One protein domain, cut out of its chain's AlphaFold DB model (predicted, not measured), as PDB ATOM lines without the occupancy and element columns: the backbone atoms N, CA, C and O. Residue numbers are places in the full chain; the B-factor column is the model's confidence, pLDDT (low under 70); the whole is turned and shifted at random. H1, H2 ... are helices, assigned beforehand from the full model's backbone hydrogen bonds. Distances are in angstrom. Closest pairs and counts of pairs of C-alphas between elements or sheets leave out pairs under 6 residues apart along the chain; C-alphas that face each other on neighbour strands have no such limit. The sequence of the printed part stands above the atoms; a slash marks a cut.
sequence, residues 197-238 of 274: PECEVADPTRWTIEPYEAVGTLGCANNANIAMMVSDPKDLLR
ATOM      1  N   PRO A 197      94.722 -97.870 -44.910       73.38
ATOM      2  CA  PRO A 197      94.590 -99.243 -45.380       73.38
ATOM      3  C   PRO A 197      95.140-100.249 -44.367       73.38
ATOM      4  O   PRO A 197      96.048 -99.931 -43.590       73.38
ATOM      5  N   GLU A 198      94.606-101.469 -44.393       73.69
ATOM      6  CA  GLU A 198      95.149-102.582 -43.619       73.69
ATOM      7  C   GLU A 198      96.418-103.090 -44.312       73.69
ATOM      8  O   GLU A 198      96.388-103.628 -45.417       73.69
ATOM      9  N   CYS A 199      97.569-102.860 -43.682       74.88
ATOM     10  CA  CYS A 199      98.854-103.245 -44.249       74.88
ATOM     11  C   CYS A 199      99.187-104.691 -43.877       74.88
ATOM     12  O   CYS A 199      99.616-104.963 -42.755       74.88
ATOM     13  N   GLU A 200      99.018-105.602 -44.830       75.56
ATOM     14  CA  GLU A 200      99.395-107.008 -44.680       75.56
ATOM     15  C   GLU A 200     100.837-107.292 -45.136       75.56
ATOM     16  O   GLU A 200     101.471-106.513 -45.855       75.56
ATOM     17  N   VAL A 201     101.361-108.440 -44.700       75.44
ATOM     18  CA  VAL A 201     102.633-109.009 -45.167       75.44
ATOM     19  C   VAL A 201     102.447-109.496 -46.605       75.44
ATOM     20  O   VAL A 201     101.529-110.267 -46.872       75.44
ATOM     21  N   ALA A 202     103.326-109.084 -47.522       75.75
ATOM     22  CA  ALA A 202     103.199-109.402 -48.948       75.75
ATOM     23  C   ALA A 202     103.250-110.915 -49.259       75.75
ATOM     24  O   ALA A 202     102.536-111.376 -50.148       75.75
ATOM     25  N   ASP A 203     104.064-111.688 -48.530       79.25
ATOM     26  CA  ASP A 203     104.085-113.156 -48.574       79.25
ATOM     27  C   ASP A 203     104.069-113.758 -47.151       79.25
ATOM     28  O   ASP A 203     105.119-113.968 -46.528       79.25
ATOM     29  N   PRO A 204     102.883-114.089 -46.612       78.88
ATOM     30  CA  PRO A 204     102.744-114.627 -45.261       78.88
ATOM     31  C   PRO A 204     103.260-116.066 -45.122       78.88
ATOM     32  O   PRO A 204     103.294-116.595 -44.014       78.88
ATOM     33  N   THR A 205     103.666-116.729 -46.210       83.06
ATOM     34  CA  THR A 205     104.190-118.104 -46.161       83.06
ATOM     35  C   THR A 205     105.710-118.154 -46.049       83.06
ATOM     36  O   THR A 205     106.256-119.151 -45.576       83.06
ATOM     37  N   ARG A 206     106.400-117.069 -46.428       78.62
ATOM     38  CA  ARG A 206     107.868-116.998 -46.459       78.62
ATOM     39  C   ARG A 206     108.477-116.055 -45.428       78.62
ATOM     40  O   ARG A 206     109.699-115.990 -45.339       78.62
ATOM     41  N   TRP A 207     107.677-115.376 -44.605       77.25
ATOM     42  CA  TRP A 207     108.173-114.402 -43.619       77.25
ATOM     43  C   TRP A 207     109.178-114.967 -42.603       77.25
ATOM     44  O   TRP A 207     110.050-114.236 -42.144       77.25
ATOM     45  N   THR A 208     109.103-116.263 -42.280       77.56
ATOM     46  CA  THR A 208     110.065-116.943 -41.393       77.56
ATOM     47  C   THR A 208     111.350-117.388 -42.094       77.56
ATOM     48  O   THR A 208     112.311-117.751 -41.418       77.56
ATOM     49  N   ILE A 209     111.373-117.382 -43.430       84.75
ATOM     50  CA  ILE A 209     112.484-117.871 -44.259       84.75
ATOM     51  C   ILE A 209     113.247-116.681 -44.856       84.75
ATOM     52  O   ILE A 209     114.467-116.608 -44.758       84.75
ATOM     53  N   GLU A 210     112.521-115.723 -45.430       78.31
ATOM     54  CA  GLU A 210     113.051-114.540 -46.114       78.31
ATOM     55  C   GLU A 210     112.282-113.289 -45.661       78.31
ATOM     56  O   GLU A 210     111.498-112.716 -46.419       78.31
ATOM     57  N   PRO A 211     112.485-112.840 -44.411       72.88
ATOM     58  CA  PRO A 211     111.665-111.793 -43.800       72.88
ATOM     59  C   PRO A 211     111.679-110.475 -44.583       72.88
ATOM     60  O   PRO A 211     110.650-109.817 -44.697       72.88
ATOM     61  N   TYR A 212     112.822-110.094 -45.159       70.31
ATOM     62  CA  TYR A 212     112.945-108.831 -45.891       70.31
ATOM     63  C   TYR A 212     112.194-108.824 -47.227       70.31
ATOM     64  O   TYR A 212     111.666-107.786 -47.615       70.31
ATOM     65  N   GLU A 213     112.129-109.960 -47.924       71.50
ATOM     66  CA  GLU A 213     111.399-110.068 -49.192       71.50
ATOM     67  C   GLU A 213     109.908-110.322 -48.947       71.50
ATOM     68  O   GLU A 213     109.058-109.711 -49.593       71.50
ATOM     69  N   ALA A 214     109.588-111.149 -47.950       69.38
ATOM     70  CA  ALA A 214     108.227-111.532 -47.601       69.38
ATOM     71  C   ALA A 214     107.388-110.393 -47.000       69.38
ATOM     72  O   ALA A 214     106.186-110.326 -47.243       69.38
ATOM     73  N   VAL A 215     107.988-109.473 -46.235       73.44
ATOM     74  CA  VAL A 215     107.271-108.287 -45.723       73.44
ATOM     75  C   VAL A 215     106.945-107.297 -46.849       73.44
ATOM     76  O   VAL A 215     105.953-106.576 -46.766       73.44
ATOM     77  N   GLY A 216     107.720-107.294 -47.936       72.44
ATOM     78  CA  GLY A 216     107.555-106.342 -49.030       72.44
ATOM     79  C   GLY A 216     107.946-104.915 -48.627       72.44
ATOM     80  O   GLY A 216     108.714-104.692 -47.689       72.44
ATOM     81  N   THR A 217     107.457-103.910 -49.362       70.25
ATOM     82  CA  THR A 217     107.814-102.518 -49.055       70.25
ATOM     83  C   THR A 217     107.023-101.997 -47.858       70.25
ATOM     84  O   THR A 217     105.798-102.079 -47.809       70.25
ATOM     85  N   LEU A 218     107.713-101.358 -46.912       73.44
ATOM     86  CA  LEU A 218     107.091-100.735 -45.737       73.44
ATOM     87  C   LEU A 218     106.308 -99.449 -46.073       73.44
ATOM     88  O   LEU A 218     105.949 -98.691 -45.177       73.44
ATOM     89  N   GLY A 219     106.048 -99.166 -47.356       73.50
ATOM     90  CA  GLY A 219     105.358 -97.955 -47.798       73.50
ATOM     91  C   GLY A 219     103.936 -97.848 -47.243       73.50
ATOM     92  O   GLY A 219     103.555 -96.777 -46.777       73.50
ATOM     93  N   CYS A 220     103.182 -98.954 -47.226       73.81
ATOM     94  CA  CYS A 220     101.856 -98.996 -46.603       73.81
ATOM     95  C   CYS A 220     101.952 -98.722 -45.098       73.81
ATOM     96  O   CYS A 220     101.318 -97.792 -44.606       73.81
ATOM     97  N   ALA A 221     102.802 -99.473 -44.384       77.31
ATOM     98  CA  ALA A 221     102.962 -99.343 -42.937       77.31
ATOM     99  C   ALA A 221     103.387 -97.923 -42.531       77.31
ATOM    100  O   ALA A 221     102.832 -97.348 -41.598       77.31
ATOM    101  N   ASN A 222     104.313 -97.315 -43.274       77.94
ATOM    102  CA  ASN A 222     104.727 -95.934 -43.050       77.94
ATOM    103  C   ASN A 222     103.572 -94.951 -43.270       77.94
ATOM    104  O   ASN A 222     103.368 -94.071 -42.439       77.94
ATOM    105  N   ASN A 223     102.792 -95.108 -44.340       75.50
ATOM    106  CA  ASN A 223     101.642 -94.241 -44.600       75.50
ATOM    107  C   ASN A 223     100.554 -94.398 -43.526       75.50
ATOM    108  O   ASN A 223     100.018 -93.394 -43.062       75.50
ATOM    109  N   ALA A 224     100.261 -95.625 -43.090       78.50
ATOM    110  CA  ALA A 224      99.321 -95.895 -42.005       78.50
ATOM    111  C   ALA A 224      99.801 -95.288 -40.675       78.50
ATOM    112  O   ALA A 224      99.036 -94.616 -39.986       78.50
ATOM    113  N   ASN A 225     101.088 -95.430 -40.351       79.50
ATOM    114  CA  ASN A 225     101.682 -94.817 -39.164       79.50
ATOM    115  C   ASN A 225     101.622 -93.286 -39.225       79.50
ATOM    116  O   ASN A 225     101.229 -92.649 -38.251       79.50
ATOM    117  N   ILE A 226     101.952 -92.683 -40.372       77.88
ATOM    118  CA  ILE A 226     101.831 -91.233 -40.575       77.88
ATOM    119  C   ILE A 226     100.378 -90.793 -40.385       77.88
ATOM    120  O   ILE A 226     100.134 -89.842 -39.650       77.88
ATOM    121  N   ALA A 227      99.411 -91.504 -40.967       75.31
ATOM    122  CA  ALA A 227      97.991 -91.209 -40.797       75.31
ATOM    123  C   ALA A 227      97.541 -91.225 -39.329       75.31
ATOM    124  O   ALA A 227      96.742 -90.378 -38.934       75.31
ATOM    125  N   MET A 228      98.079 -92.135 -38.514       74.56
ATOM    126  CA  MET A 228      97.801 -92.188 -37.074       74.56
ATOM    127  C   MET A 228      98.491 -91.067 -36.282       74.56
ATOM    128  O   MET A 228      97.982 -90.651 -35.243       74.56
ATOM    129  N   MET A 229      99.628 -90.555 -36.762       78.19
ATOM    130  CA  MET A 229     100.376 -89.462 -36.125       78.19
ATOM    131  C   MET A 229      99.879 -88.063 -36.521       78.19
ATOM    132  O   MET A 229     100.265 -87.068 -35.903       78.19
ATOM    133  N   VAL A 230      99.032 -87.954 -37.547       76.75
ATOM    134  CA  VAL A 230      98.536 -86.665 -38.036       76.75
ATOM    135  C   VAL A 230      97.678 -85.978 -36.973       76.75
ATOM    136  O   VAL A 230      96.648 -86.480 -36.519       76.75
ATOM    137  N   SER A 231      98.103 -84.772 -36.591       72.69
ATOM    138  CA  SER A 231      97.432 -83.970 -35.565       72.69
ATOM    139  C   SER A 231      96.136 -83.317 -36.051       72.69
ATOM    140  O   SER A 231      95.209 -83.167 -35.255       72.69
ATOM    141  N   ASP A 232      96.043 -82.944 -37.325       75.00
ATOM    142  CA  ASP A 232      94.809 -82.478 -37.958       75.00
ATOM    143  C   ASP A 232      94.618 -83.245 -39.271       75.00
ATOM    144  O   ASP A 232      95.352 -83.004 -40.230       75.00
ATOM    145  N   PRO A 233      93.650 -84.178 -39.333       75.62
ATOM    146  CA  PRO A 233      93.346 -84.914 -40.550       75.62
ATOM    147  C   PRO A 233      93.210 -84.011 -41.779       75.62
ATOM    148  O   PRO A 233      93.664 -84.390 -42.852       75.62
ATOM    149  N   LYS A 234      92.638 -82.802 -41.646       75.00
ATOM    150  CA  LYS A 234      92.411 -81.888 -42.781       75.00
ATOM    151  C   LYS A 234      93.699 -81.526 -43.522       75.00
ATOM    152  O   LYS A 234      93.649 -81.294 -44.733       75.00
ATOM    153  N   ASP A 235      94.832 -81.521 -42.825       74.88
ATOM    154  CA  ASP A 235      96.125 -81.158 -43.399       74.88
ATOM    155  C   ASP A 235      96.608 -82.183 -44.450       74.88
ATOM    156  O   ASP A 235      97.405 -81.832 -45.320       74.88
ATOM    157  N   LEU A 236      96.084 -83.419 -44.449       72.25
ATOM    158  CA  LEU A 236      96.368 -84.413 -45.497       72.25
ATOM    159  C   LEU A 236      95.681 -84.091 -46.836       72.25
ATOM    160  O   LEU A 236      96.185 -84.484 -47.885       72.25
ATOM    161  N   LEU A 237      94.538 -83.391 -46.821       69.75
ATOM    162  CA  LEU A 237      93.840 -82.959 -48.044       69.75
ATOM    163  C   LEU A 237      94.387 -81.640 -48.570       69.75
ATOM    164  O   LEU A 237      94.475 -81.429 -49.780       69.75
ATOM    165  N   ARG A 238      94.704 -80.728 -47.651       70.94
ATOM    166  CA  ARG A 238      95.192 -79.401 -47.987       70.94
ATOM    167  C   ARG A 238      96.395 -79.087 -47.108       70.94
ATOM    168  O   ARG A 238      96.191 -78.767 -45.939       70.94
TER     169      ARG A 238
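This is residues 197 to 238 of the 274 residues of an uncharacterized protein of Sutterella wadsworthensis 3_1_45B (UniProt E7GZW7). The domain is a thin, drawn-out rod: the helix H2 lies along its middle stretch, the short helical turn H3 lies toward one end, and the other end is a loop of chain that turns round through residues 202 to 210 into the short helical turn H1. The first printed residues, 197 to 201, run alongside the link between H1 and H2 toward that looped end, and the chain then folds back through H1, the link and H2 to H3. The printed part has 42 residues with three named helices, H1, H2 and H3 in that order, and no named strand; the class is all helix, though under half of the residues, 19 of 42, are in named elements. The whole is only just loose, close to extended, with a radius of gyration of the C-alphas of 13.7 A, and the C-alphas span 41 by 13 by 13 A.

The longest helix is H2, residues 219 to 229, which measures 15.3 A from its first to its last C-alpha. It begins at C-alpha 219, at (105.358, -97.955, -47.798), and ends at C-alpha 229, at (100.376, -89.462, -36.125). After it comes H3, residues 233 to 236, 5.8 A long, whose C-alpha 236 is at (96.368, -84.413, -45.497). Before H2 stands H1, residues 211 to 214, 5.1 A long, which begins with C-alpha 211 at (111.665, -111.793, -43.800). Residues 197 to 210, before H1, hold no named element.

H2 touches no helix. H2 and H3 are close but not clearly touching, with 1 pair of C-alphas within 8 A; their closest C-alphas are those of Ala 227 and Pro 233, 7.8 A apart, and their centres are 13.5 A apart. H1 and H2 are apart, with no C-alpha of the one within 8 A of the other. H1 and H3 are apart as well. In H2 every O i to N i+4 pair is within hydrogen-bond range; H1 and H3 are too short for such a pair, and the single O i to N i+3 pair is within range in H3 but not in H1.

The two C-alphas farthest apart are those of Ile 209 and Arg 238, 42.3 A, while the first and last printed C-alphas, of Pro 197 and Arg 238, are 20.0 A apart. Residues 228 to 235, of which 233 to 235 belong to H3, stand free. The links from H1 to H2, of 4 residues, and from H2 to H3, of 3 residues, are tight. The printed part has no cut. Its mean pLDDT is 75.4, and residues 214 and 237 are under 70.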